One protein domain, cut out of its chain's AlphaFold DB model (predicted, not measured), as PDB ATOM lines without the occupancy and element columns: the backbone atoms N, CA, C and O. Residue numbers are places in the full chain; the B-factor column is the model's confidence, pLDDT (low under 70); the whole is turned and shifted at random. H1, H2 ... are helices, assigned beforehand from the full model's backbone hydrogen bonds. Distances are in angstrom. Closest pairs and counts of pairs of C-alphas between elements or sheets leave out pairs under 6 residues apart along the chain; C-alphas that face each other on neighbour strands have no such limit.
ATOM      1  N   ASN A  48      -1.452 -33.016  -4.452       62.75
ATOM      2  CA  ASN A  48      -2.037 -32.519  -5.700       62.75
ATOM      3  C   ASN A  48      -2.521 -31.056  -5.651       62.75
ATOM      4  O   ASN A  48      -2.817 -30.473  -6.693       62.75
ATOM      5  N   THR A  49      -2.613 -30.459  -4.461       74.94
ATOM      6  CA  THR A  49      -3.099 -29.088  -4.229       74.94
ATOM      7  C   THR A  49      -1.999 -28.110  -3.813       74.94
ATOM      8  O   THR A  49      -2.282 -26.969  -3.446       74.94
ATOM      9  N   LEU A  50      -0.740 -28.548  -3.858       79.50
ATOM     10  CA  LEU A  50       0.432 -27.729  -3.562       79.50
ATOM     11  C   LEU A  50       1.105 -27.282  -4.861       79.50
ATOM     12  O   LEU A  50       1.268 -28.073  -5.793       79.50
ATOM     13  N   CYS A  51       1.528 -26.019  -4.919       77.38
ATOM     14  CA  CYS A  51       2.407 -25.568  -5.990       77.38
ATOM     15  C   CYS A  51       3.792 -26.193  -5.814       77.38
ATOM     16  O   CYS A  51       4.439 -26.018  -4.797       77.38
ATOM     17  N   ASP A  52       4.281 -26.853  -6.846       75.88
ATOM     18  CA  ASP A  52       5.576 -27.526  -6.903       75.88
ATOM     19  C   ASP A  52       6.801 -26.585  -6.941       75.88
ATOM     20  O   ASP A  52       7.928 -27.071  -6.950       75.88
ATOM     21  N   ILE A  53       6.601 -25.259  -6.977       75.88
ATOM     22  CA  ILE A  53       7.683 -24.252  -6.951       75.88
ATOM     23  C   ILE A  53       7.752 -23.526  -5.613       75.88
ATOM     24  O   ILE A  53       8.825 -23.410  -5.034       75.88
ATOM     25  N   CYS A  54       6.622 -23.008  -5.131       80.62
ATOM     26  CA  CYS A  54       6.572 -22.214  -3.901       80.62
ATOM     27  C   CYS A  54       5.881 -22.930  -2.732       80.62
ATOM     28  O   CYS A  54       5.709 -22.328  -1.678       80.62
ATOM     29  N   ASN A  55       5.440 -24.181  -2.916       80.62
ATOM     30  CA  ASN A  55       4.712 -24.993  -1.932       80.62
ATOM     31  C   ASN A  55       3.442 -24.345  -1.360       80.62
ATOM     32  O   ASN A  55       2.901 -24.811  -0.358       80.62
ATOM     33  N   GLN A  56       2.912 -23.307  -2.013       79.00
ATOM     34  CA  GLN A  56       1.647 -22.703  -1.617       79.00
ATOM     35  C   GLN A  56       0.506 -23.713  -1.789       79.00
ATOM     36  O   GLN A  56       0.413 -24.375  -2.826       79.00
ATOM     37  N   SER A  57      -0.358 -23.819  -0.779       80.69
ATOM     38  CA  SER A  57      -1.527 -24.695  -0.797       80.69
ATOM     39  C   SER A  57      -2.758 -23.994  -1.355       80.69
ATOM     40  O   SER A  57      -3.001 -22.809  -1.114       80.69
ATOM     41  N   PHE A  58      -3.556 -24.752  -2.098       77.38
ATOM     42  CA  PHE A  58      -4.808 -24.294  -2.682       77.38
ATOM     43  C   PHE A  58      -5.958 -25.210  -2.270       77.38
ATOM     44  O   PHE A  58      -5.773 -26.319  -1.782       77.38
ATOM     45  N   ASP A  59      -7.180 -24.722  -2.443       75.50
ATOM     46  CA  ASP A  59      -8.413 -25.466  -2.175       75.50
ATOM     47  C   ASP A  59      -8.760 -26.491  -3.265       75.50
ATOM     48  O   ASP A  59      -9.621 -27.344  -3.069       75.50
ATOM     49  N   SER A  60      -8.106 -26.412  -4.425       70.56
ATOM     50  CA  SER A  60      -8.348 -27.301  -5.553       70.56
ATOM     51  C   SER A  60      -7.134 -27.419  -6.473       70.56
ATOM     52  O   SER A  60      -6.310 -26.507  -6.610       70.56
ATOM     53  N   ILE A  61      -7.075 -28.534  -7.201       66.00
ATOM     54  CA  ILE A  61      -6.067 -28.784  -8.239       66.00
ATOM     55  C   ILE A  61      -6.150 -27.705  -9.332       66.00
ATOM     56  O   ILE A  61      -5.136 -27.151  -9.752       66.00
ATOM     57  N   ARG A  62      -7.366 -27.318  -9.748       65.19
ATOM     58  CA  ARG A  62      -7.580 -26.256 -10.748       65.19
ATOM     59  C   ARG A  62      -7.010 -24.911 -10.292       65.19
ATOM     60  O   ARG A  62      -6.402 -24.205 -11.096       65.19
ATOM     61  N   ALA A  63      -7.186 -24.559  -9.017       67.69
ATOM     62  CA  ALA A  63      -6.608 -23.344  -8.452       67.69
ATOM     63  C   ALA A  63      -5.073 -23.405  -8.415       67.69
ATOM     64  O   ALA A  63      -4.433 -22.425  -8.792       67.69
ATOM     65  N   THR A  64      -4.504 -24.563  -8.073       72.06
ATOM     66  CA  THR A  64      -3.050 -24.812  -8.075       72.06
ATOM     67  C   THR A  64      -2.448 -24.647  -9.469       72.06
ATOM     68  O   THR A  64      -1.482 -23.910  -9.654       72.06
ATOM     69  N   ILE A  65      -3.065 -25.267 -10.480       66.62
ATOM     70  CA  ILE A  65      -2.641 -25.173 -11.882       66.62
ATOM     71  C   ILE A  65      -2.706 -23.717 -12.364       66.62
ATOM     72  O   ILE A  65      -1.755 -23.210 -12.959       66.62
ATOM     73  N   ARG A  66      -3.803 -23.008 -12.069       64.25
ATOM     74  CA  ARG A  66      -3.955 -21.593 -12.430       64.25
ATOM     75  C   ARG A  66      -2.905 -20.711 -11.754       64.25
ATOM     76  O   ARG A  66      -2.341 -19.843 -12.414       64.25
ATOM     77  N   HIS A  67      -2.650 -20.918 -10.461       74.56
ATOM     78  CA  HIS A  67      -1.599 -20.206  -9.738       74.56
ATOM     79  C   HIS A  67      -0.237 -20.446 -10.387       74.56
ATOM     80  O   HIS A  67       0.460 -19.481 -10.687       74.56
ATOM     81  N   ARG A  68       0.101 -21.710 -10.666       66.00
ATOM     82  CA  ARG A  68       1.371 -22.092 -11.280       66.00
ATOM     83  C   ARG A  68       1.623 -21.336 -12.583       66.00
ATOM     84  O   ARG A  68       2.667 -20.717 -12.735       66.00
ATOM     85  N   PHE A  69       0.646 -21.324 -13.489       61.34
ATOM     86  CA  PHE A  69       0.792 -20.633 -14.772       61.34
ATOM     87  C   PHE A  69       0.817 -19.107 -14.659       61.34
ATOM     88  O   PHE A  69       1.443 -18.452 -15.488       61.34
ATOM     89  N   LYS A  70       0.138 -18.534 -13.660       60.41
ATOM     90  CA  LYS A  70       0.063 -17.079 -13.478       60.41
ATOM     91  C   LYS A  70       1.289 -16.513 -12.761       60.41
ATOM     92  O   LYS A  70       1.782 -15.464 -13.153       60.41
ATOM     93  N   MET A  71       1.736 -17.180 -11.699       64.25
ATOM     94  CA  MET A  71       2.772 -16.676 -10.792       64.25
ATOM     95  C   MET A  71       4.167 -17.209 -11.128       64.25
ATOM     96  O   MET A  71       5.146 -16.552 -10.797       64.25
ATOM     97  N   HIS A  72       4.263 -18.343 -11.836       68.06
ATOM     98  CA  HIS A  72       5.534 -18.957 -12.245       68.06
ATOM     99  C   HIS A  72       5.636 -19.144 -13.775       68.06
ATOM    100  O   HIS A  72       5.886 -20.263 -14.245       68.06
ATOM    101  N   PRO A  73       5.454 -18.075 -14.580       54.47
ATOM    102  CA  PRO A  73       5.379 -18.158 -16.045       54.47
ATOM    103  C   PRO A  73       6.684 -18.625 -16.708       54.47
ATOM    104  O   PRO A  73       6.646 -19.191 -17.797       54.47
ATOM    105  N   ASN A  74       7.823 -18.426 -16.037       55.25
ATOM    106  CA  ASN A  74       9.150 -18.813 -16.526       55.25
ATOM    107  C   ASN A  74       9.551 -20.239 -16.124       55.25
ATOM    108  O   ASN A  74      10.660 -20.674 -16.421       55.25
ATOM    109  N   SER A  75       8.679 -20.968 -15.423       56.09
ATOM    110  CA  SER A  75       8.973 -22.343 -15.029       56.09
ATOM    111  C   SER A  75       8.616 -23.351 -16.129       56.09
ATOM    112  O   SER A  75       7.782 -23.054 -16.992       56.09
ATOM    113  N   PRO A  76       9.198 -24.569 -16.104       54.31
ATOM    114  CA  PRO A  76       8.865 -25.616 -17.063       54.31
ATOM    115  C   PRO A  76       7.354 -25.871 -17.081       54.31
ATOM    116  O   PRO A  76       6.753 -26.300 -16.095       54.31
ATOM    117  N   THR A  77       6.720 -25.583 -18.216       51.72
ATOM    118  CA  THR A  77       5.251 -25.584 -18.324       51.72
ATOM    119  C   THR A  77       4.640 -26.984 -18.355       51.72
ATOM    120  O   THR A  77       3.417 -27.107 -18.298       51.72
ATOM    121  N   LYS A  78       5.463 -28.035 -18.481       62.53
ATOM    122  CA  LYS A  78       5.016 -29.415 -18.680       62.53
ATOM    123  C   LYS A  78       6.008 -30.403 -18.073       62.53
ATOM    124  O   LYS A  78       7.194 -30.340 -18.379       62.53
ATOM    125  N   PHE A  79       5.500 -31.324 -17.263       69.44
ATOM    126  CA  PHE A  79       6.250 -32.465 -16.746       69.44
ATOM    127  C   PHE A  79       6.011 -33.662 -17.653       69.44
ATOM    128  O   PHE A  79       4.868 -34.095 -17.812       69.44
ATOM    129  N   HIS A  80       7.068 -34.190 -18.260       67.50
ATOM    130  CA  HIS A  80       6.967 -35.344 -19.146       67.50
ATOM    131  C   HIS A  80       7.104 -36.637 -18.355       67.50
ATOM    132  O   HIS A  80       7.976 -36.779 -17.492       67.50
ATOM    133  N   CYS A  81       6.242 -37.598 -18.666       78.00
ATOM    134  CA  CYS A  81       6.481 -38.972 -18.282       78.00
ATOM    135  C   CYS A  81       7.599 -39.532 -19.173       78.00
ATOM    136  O   CYS A  81       7.431 -39.579 -20.392       78.00
ATOM    137  N   PRO A  82       8.727 -39.971 -18.607       76.12
ATOM    138  CA  PRO A  82       9.836 -40.507 -19.391       76.12
ATOM    139  C   PRO A  82       9.508 -41.865 -20.045       76.12
ATOM    140  O   PRO A  82      10.184 -42.250 -20.997       76.12
ATOM    141  N   TYR A  83       8.471 -42.574 -19.571       77.38
ATOM    142  CA  TYR A  83       8.052 -43.891 -20.081       77.38
ATOM    143  C   TYR A  83       7.155 -43.814 -21.322       77.38
ATOM    144  O   TYR A  83       7.275 -44.634 -22.229       77.38
ATOM    145  N   CYS A  84       6.261 -42.823 -21.384       73.94
ATOM    146  CA  CYS A  84       5.273 -42.693 -22.465       73.94
ATOM    147  C   CYS A  84       5.303 -41.336 -23.186       73.94
ATOM    148  O   CYS A  84       4.601 -41.149 -24.177       73.94
ATOM    149  N   GLY A  85       6.088 -40.371 -22.700       66.12
ATOM    150  CA  GLY A  85       6.182 -39.015 -23.246       66.12
ATOM    151  C   GLY A  85       5.000 -38.097 -22.899       66.12
ATOM    152  O   GLY A  85       5.039 -36.913 -23.249       66.12
ATOM    153  N   GLN A  86       3.964 -38.599 -22.208       64.62
ATOM    154  CA  GLN A  86       2.764 -37.833 -21.852       64.62
ATOM    155  C   GLN A  86       3.100 -36.627 -20.968       64.62
ATOM    156  O   GLN A  86       4.003 -36.671 -20.133       64.62
ATOM    157  N   GLN A  87       2.359 -35.540 -21.167       65.06
ATOM    158  CA  GLN A  87       2.606 -34.251 -20.529       65.06
ATOM    159  C   GLN A  87       1.609 -34.005 -19.407       65.06
ATOM    160  O   GLN A  87       0.402 -34.146 -19.601       65.06
ATOM    161  N   PHE A  88       2.117 -33.557 -18.264       65.44
ATOM    162  CA  PHE A  88       1.325 -33.252 -17.082       65.44
ATOM    163  C   PHE A  88       1.534 -31.798 -16.649       65.44
ATOM    164  O   PHE A  88       2.647 -31.273 -16.757       65.44
ATOM    165  N   PRO A  89       0.480 -31.133 -16.144       63.81
ATOM    166  CA  PRO A  89       0.560 -29.739 -15.712       63.81
ATOM    167  C   PRO A  89       1.294 -29.565 -14.373       63.81
ATOM    168  O   PRO A  89       1.800 -28.479 -14.098       63.81
ATOM    169  N   LEU A  90       1.356 -30.619 -13.551       69.75
ATOM    170  CA  LEU A  90       1.998 -30.631 -12.234       69.75
ATOM    171  C   LEU A  90       2.915 -31.848 -12.098       69.75
ATOM    172  O   LEU A  90       2.582 -32.934 -12.586       69.75
ATOM    173  N   LYS A  91       4.029 -31.677 -11.377       73.31
ATOM    174  CA  LYS A  91       5.013 -32.735 -11.117       73.31
ATOM    175  C   LYS A  91       4.378 -33.946 -10.438       73.31
ATOM    176  O   LYS A  91       4.534 -35.064 -10.910       73.31
ATOM    177  N   ASN A  92       3.563 -33.709  -9.413       77.25
ATOM    178  CA  ASN A  92       2.944 -34.777  -8.622       77.25
ATOM    179  C   ASN A  92       1.994 -35.660  -9.454       77.25
ATOM    180  O   ASN A  92       1.900 -36.862  -9.213       77.25
ATOM    181  N   HIS A  93       1.343 -35.100 -10.479       70.75
ATOM    182  CA  HIS A  93       0.520 -35.880 -11.406       70.75
ATOM    183  C   HIS A  93       1.358 -36.755 -12.333       70.75
ATOM    184  O   HIS A  93       0.992 -37.901 -12.578       70.75
ATOM    185  N   ARG A  94       2.498 -36.242 -12.814       80.44
ATOM    186  CA  ARG A  94       3.465 -37.043 -13.572       80.44
ATOM    187  C   ARG A  94       4.003 -38.176 -12.705       80.44
ATOM    188  O   ARG A  94       4.003 -39.311 -13.157       80.44
ATOM    189  N   ASP A  95       4.417 -37.871 -11.478       82.56
ATOM    190  CA  ASP A  95       5.008 -38.841 -10.549       82.56
ATOM    191  C   ASP A  95       4.001 -39.951 -10.193       82.56
ATOM    192  O   ASP A  95       4.337 -41.127 -10.247       82.56
ATOM    193  N   THR A  96       2.735 -39.598  -9.939       78.88
ATOM    194  CA  THR A  96       1.661 -40.589  -9.715       78.88
ATOM    195  C   THR A  96       1.381 -41.408 -10.975       78.88
ATOM    196  O   THR A  96       1.168 -42.609 -10.909       78.88
ATOM    197  N   HIS A  97       1.401 -40.788 -12.154       76.19
ATOM    198  CA  HIS A  97       1.242 -41.523 -13.405       76.19
ATOM    199  C   HIS A  97       2.404 -42.499 -13.665       76.19
ATOM    200  O   HIS A  97       2.189 -43.545 -14.267       76.19
ATOM    201  N   GLN A  98       3.625 -42.189 -13.216       82.00
ATOM    202  CA  GLN A  98       4.777 -43.080 -13.382       82.00
ATOM    203  C   GLN A  98       4.608 -44.410 -12.650       82.00
ATOM    204  O   GLN A  98       5.106 -45.412 -13.148       82.00
ATOM    205  N   THR A  99       3.884 -44.442 -11.528       82.31
ATOM    206  CA  THR A  99       3.648 -45.689 -10.781       82.31
ATOM    207  C   THR A  99       2.718 -46.658 -11.511       82.31
ATOM    208  O   THR A  99       2.563 -47.785 -11.062       82.31
ATOM    209  N   LEU A 100       2.070 -46.223 -12.599       80.56
ATOM    210  CA  LEU A 100       1.235 -47.072 -13.452       80.56
ATOM    211  C   LEU A 100       2.040 -47.816 -14.528       80.56
ATOM    212  O   LEU A 100       1.463 -48.620 -15.252       80.56
ATOM    213  N   HIS A 101       3.330 -47.508 -14.689       76.38
ATOM    214  CA  HIS A 101       4.203 -48.218 -15.624       76.38
ATOM    215  C   HIS A 101       4.927 -49.342 -14.887       76.38
ATOM    216  O   HIS A 101       5.517 -49.102 -13.833       76.38
ATOM    217  N   ASP A 102       4.928 -50.541 -15.464       71.12
ATOM    218  CA  ASP A 102       5.728 -51.656 -14.961       71.12
ATOM    219  C   ASP A 102       7.222 -51.352 -15.181       71.12
ATOM    220  O   ASP A 102       7.687 -51.133 -16.300       71.12
ATOM    221  N   VAL A 103       7.983 -51.272 -14.085       63.09
ATOM    222  CA  VAL A 103       9.348 -50.696 -14.041       63.09
ATOM    223  C   VAL A 103      10.428 -51.674 -14.540       63.09
ATOM    224  O   VAL A 103      11.615 -51.359 -14.532       63.09
ATOM    225  N   THR A 104      10.036 -52.854 -15.021       60.09
ATOM    226  CA  THR A 104      10.947 -53.951 -15.386       60.09
ATOM    227  C   THR A 104      11.817 -53.662 -16.617       60.09
ATOM    228  O   THR A 104      12.807 -54.353 -16.830       60.09
ATOM    229  N   GLU A 105      11.509 -52.626 -17.405       54.75
ATOM    230  CA  GLU A 105      12.315 -52.185 -18.563       54.75
ATOM    231  C   GLU A 105      13.204 -50.946 -18.273       54.75
ATOM    232  O   GLU A 105      13.853 -50.417 -19.172       54.75
ATOM    233  N   SER A 106      13.235 -50.446 -17.028       55.22
ATOM    234  CA  SER A 106      13.741 -49.099 -16.675       55.22
ATOM    235  C   SER A 106      15.203 -49.037 -16.196       55.22
ATOM    236  O   SER A 106      15.792 -47.956 -16.113       55.22
ATOM    237  N   GLU A 107      15.832 -50.168 -15.870       56.25
ATOM    238  CA  GLU A 107      17.121 -50.168 -15.153       56.25
ATOM    239  C   GLU A 107      18.353 -49.996 -16.059       56.25
ATOM    240  O   GLU A 107      19.436 -49.651 -15.583       56.25
ATOM    241  N   ASN A 108      18.199 -50.150 -17.378       60.62
ATOM    242  CA  ASN A 108      19.306 -50.007 -18.321       60.62
ATOM    243  C   ASN A 108      19.416 -48.564 -18.844       60.62
ATOM    244  O   ASN A 108      18.774 -48.168 -19.824       60.62
ATOM    245  N   LYS A 109      20.261 -47.756 -18.188       59.47
ATOM    246  CA  LYS A 109      20.560 -46.371 -18.605       59.47
ATOM    247  C   LYS A 109      21.008 -46.267 -20.070       59.47
ATOM    248  O   LYS A 109      20.664 -45.286 -20.724       59.47
ATOM    249  N   ASP A 110      21.629 -47.311 -20.610       62.78
ATOM    250  CA  ASP A 110      22.102 -47.373 -21.999       62.78
ATOM    251  C   ASP A 110      20.987 -47.481 -23.058       62.78
ATOM    252  O   ASP A 110      21.218 -47.226 -24.239       62.78
ATOM    253  N   GLN A 111      19.745 -47.805 -22.672       65.31
ATOM    254  CA  GLN A 111      18.607 -47.801 -23.603       65.31
ATOM    255  C   GLN A 111      17.902 -46.446 -23.713       65.31
ATOM    256  O   GLN A 111      17.133 -46.237 -24.661       65.31
ATOM    257  N   HIS A 112      18.205 -45.502 -22.818       75.12
ATOM    258  CA  HIS A 112      17.570 -44.192 -22.834       75.12
ATOM    259  C   HIS A 112      17.913 -43.441 -24.120       75.12
ATOM    260  O   HIS A 112      19.054 -43.386 -24.575       75.12
ATOM    261  N   ARG A 113      16.896 -42.842 -24.727       78.56
ATOM    262  CA  ARG A 113      17.006 -42.055 -25.947       78.56
ATOM    263  C   ARG A 113      16.958 -40.577 -25.594       78.56
ATOM    264  O   ARG A 113      15.992 -40.105 -24.995       78.56
ATOM    265  N   LYS A 114      18.007 -39.857 -25.981       82.12
ATOM    266  CA  LYS A 114      18.135 -38.411 -25.803       82.12
ATOM    267  C   LYS A 114      17.432 -37.673 -26.944       82.12
ATOM    268  O   LYS A 114      17.571 -38.053 -28.103       82.12
ATOM    269  N   CYS A 115      16.676 -36.628 -26.625       78.12
ATOM    270  CA  CYS A 115      16.164 -35.691 -27.616       78.12
ATOM    271  C   CYS A 115      17.288 -34.758 -28.072       78.12
ATOM    272  O   CYS A 115      17.881 -34.077 -27.248       78.12
ATOM    273  N   GLU A 116      17.551 -34.682 -29.371       80.31
ATOM    274  CA  GLU A 116      18.612 -33.823 -29.921       80.31
ATOM    275  C   GLU A 116      18.255 -32.326 -29.898       80.31
ATOM    276  O   GLU A 116      19.134 -31.479 -29.988       80.31
ATOM    277  N   GLU A 117      16.969 -31.983 -29.751       67.44
ATOM    278  CA  GLU A 117      16.492 -30.592 -29.761       67.44
ATOM    279  C   GLU A 117      16.362 -29.966 -28.360       67.44
ATOM    280  O   GLU A 117      16.344 -28.742 -28.235       67.44
ATOM    281  N   CYS A 118      16.208 -30.773 -27.305       70.31
ATOM    282  CA  CYS A 118      16.049 -30.271 -25.930       70.31
ATOM    283  C   CYS A 118      16.748 -31.113 -24.854       70.31
ATOM    284  O   CYS A 118      16.495 -30.922 -23.666       70.31
ATOM    285  N   ASP A 119      17.590 -32.060 -25.265       74.50
ATOM    286  CA  ASP A 119      18.430 -32.913 -24.422       74.50
ATOM    287  C   ASP A 119      17.704 -33.781 -23.375       74.50
ATOM    288  O   ASP A 119      18.352 -34.465 -22.580       74.50
ATOM    289  N   LEU A 120      16.367 -33.829 -23.395       73.69
ATOM    290  CA  LEU A 120      15.573 -34.674 -22.501       73.69
ATOM    291  C   LEU A 120      15.768 -36.165 -22.802       73.69
ATOM    292  O   LEU A 120      15.812 -36.582 -23.959       73.69
ATOM    293  N   LEU A 121      15.832 -36.974 -21.743       80.19
ATOM    294  CA  LEU A 121      15.987 -38.426 -21.818       80.19
ATOM    295  C   LEU A 121      14.633 -39.134 -21.706       80.19
ATOM    296  O   LEU A 121      13.820 -38.819 -20.835       80.19
ATOM    297  N   PHE A 122      14.426 -40.132 -22.559       81.31
ATOM    298  CA  PHE A 122      13.236 -40.979 -22.587       81.31
ATOM    299  C   PHE A 122      13.635 -42.448 -22.560       81.31
ATOM    300  O   PHE A 122      14.620 -42.822 -23.188       81.31
ATOM    301  N   TYR A 123      12.861 -43.293 -21.882       78.50
ATOM    302  CA  TYR A 123      13.217 -44.708 -21.714       78.50
ATOM    303  C   TYR A 123      13.154 -45.504 -23.018       78.50
ATOM    304  O   TYR A 123      13.917 -46.441 -23.213       78.50
ATOM    305  N   ASN A 124      12.265 -45.124 -23.938       77.44
ATOM    306  CA  ASN A 124      12.098 -45.826 -25.204       77.44
ATOM    307  C   ASN A 124      11.898 -44.857 -26.377       77.44
ATOM    308  O   ASN A 124      11.549 -43.680 -26.223       77.44
ATOM    309  N   LYS A 125      12.099 -45.381 -27.591       78.88
ATOM    310  CA  LYS A 125      11.942 -44.628 -28.844       78.88
ATOM    311  C   LYS A 125      10.528 -44.062 -29.011       78.88
ATOM    312  O   LYS A 125      10.387 -42.960 -29.525       78.88
ATOM    313  N   LYS A 126       9.492 -44.780 -28.561       73.75
ATOM    314  CA  LYS A 126       8.083 -44.366 -28.685       73.75
ATOM    315  C   LYS A 126       7.774 -43.128 -27.835       73.75
ATOM    316  O   LYS A 126       7.083 -42.228 -28.302       73.75
ATOM    317  N   ALA A 127       8.321 -43.054 -26.625       73.94
ATOM    318  CA  ALA A 127       8.206 -41.912 -25.728       73.94
ATOM    319  C   ALA A 127       8.949 -40.692 -26.279       73.94
ATOM    320  O   ALA A 127       8.371 -39.604 -26.315       73.94
ATOM    321  N   LEU A 128      10.174 -40.880 -26.789       76.75
ATOM    322  CA  LEU A 128      10.906 -39.821 -27.488       76.75
ATOM    323  C   LEU A 128      10.144 -39.353 -28.736       76.75
ATOM    324  O   LEU A 128      10.026 -38.158 -28.973       76.75
ATOM    325  N   GLU A 129       9.581 -40.267 -29.525       73.44
ATOM    326  CA  GLU A 129       8.818 -39.924 -30.723       73.44
ATOM    327  C   GLU A 129       7.527 -39.173 -30.386       73.44
ATOM    328  O   GLU A 129       7.206 -38.196 -31.059       73.44
ATOM    329  N   TYR A 130       6.796 -39.576 -29.343       67.50
ATOM    330  CA  TYR A 130       5.634 -38.835 -28.851       67.50
ATOM    331  C   TYR A 130       6.037 -37.443 -28.362       67.50
ATOM    332  O   TYR A 130       5.379 -36.454 -28.691       67.50
ATOM    333  N   HIS A 131       7.132 -37.343 -27.610       69.94
ATOM    334  CA  HIS A 131       7.695 -36.071 -27.181       69.94
ATOM    335  C   HIS A 131       8.038 -35.192 -28.390       69.94
ATOM    336  O   HIS A 131       7.521 -34.082 -28.498       69.94
ATOM    337  N   CYS A 132       8.785 -35.709 -29.364       70.88
ATOM    338  CA  CYS A 132       9.108 -34.983 -30.583       70.88
ATOM    339  C   CYS A 132       7.848 -34.630 -31.378       70.88
ATOM    340  O   CYS A 132       7.749 -33.509 -31.844       70.88
ATOM    341  N   LYS A 133       6.831 -35.492 -31.479       66.31
ATOM    342  CA  LYS A 133       5.551 -35.188 -32.154       66.31
ATOM    343  C   LYS A 133       4.689 -34.151 -31.430       66.31
ATOM    344  O   LYS A 133       3.923 -33.450 -32.076       66.31
ATOM    345  N   SER A 134       4.768 -34.075 -30.107       55.91
ATOM    346  CA  SER A 134       3.930 -33.183 -29.293       55.91
ATOM    347  C   SER A 134       4.614 -31.860 -28.933       55.91
ATOM    348  O   SER A 134       3.926 -30.896 -28.592       55.91
ATOM    349  N   ILE A 135       5.951 -31.802 -28.994       58.59
ATOM    350  CA  ILE A 135       6.772 -30.637 -28.630       58.59
ATOM    351  C   ILE A 135       7.515 -30.037 -29.829       58.59
ATOM    352  O   ILE A 135       7.494 -28.816 -29.979       58.59
ATOM    353  N   HIS A 136       8.130 -30.864 -30.681       61.03
ATOM    354  CA  HIS A 136       9.089 -30.423 -31.705       61.03
ATOM    355  C   HIS A 136       8.495 -30.376 -33.128       61.03
ATOM    356  O   HIS A 136       8.585 -29.368 -33.830       61.03
ATOM    357  N   LYS A 137       7.772 -31.420 -33.542       56.22
ATOM    358  CA  LYS A 137       7.047 -31.513 -34.810       56.22
ATOM    359  C   LYS A 137       5.643 -30.940 -34.641       56.22
ATOM    360  O   LYS A 137       4.746 -31.585 -34.115       56.22
TER     361      LYS A 137
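This is residues 48 to 137 of the 207 residues of an uncharacterized protein of Trachymyrmex cornetzi (UniProt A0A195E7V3). Little regular structure: three short helices are strung on long loops with their centres at the corners of a triangle, H1 with residues 48 to 60 at one end of the long axis, H3 at the other end, and H2 at the corner between them. Two small loop hairpins come before H2 and H3. The 90 printed residues hold H1, H2 and H3 in that order and no named strand, all helix by class, with 31 residues in named elements. The whole is only just compact, close to loose, with a radius of gyration of the C-alphas of 14.5 A, and spans 41 by 28 by 17 A.

H1, residues 61 to 71, is 15.2 A long and begins at C-alpha 61 (-6.067, -28.784, -8.239). H2, residues 91 to 98, is 10.6 A long. H3, residues 125 to 136, is 14.8 A long and ends at C-alpha 136 (9.089, -30.423, -31.705).

H1, H2 and H3 are apart from one another. Residues 79 to 80 pair antiparallel with 87 to 88, and 113 to 114 with 121 to 122. In H1, H2 and H3 every O i to N i+4 pair is within hydrogen-bond range.

The C-alphas farthest apart, of Asp 59 and Asp 110, are 42.5 A apart. The printed part has no cut; both links, of 19 and 26 residues, are long. Mean pLDDT of the printed part is 70.1; 42 residues are under 70, among them 68 to 80 and 103 to 111.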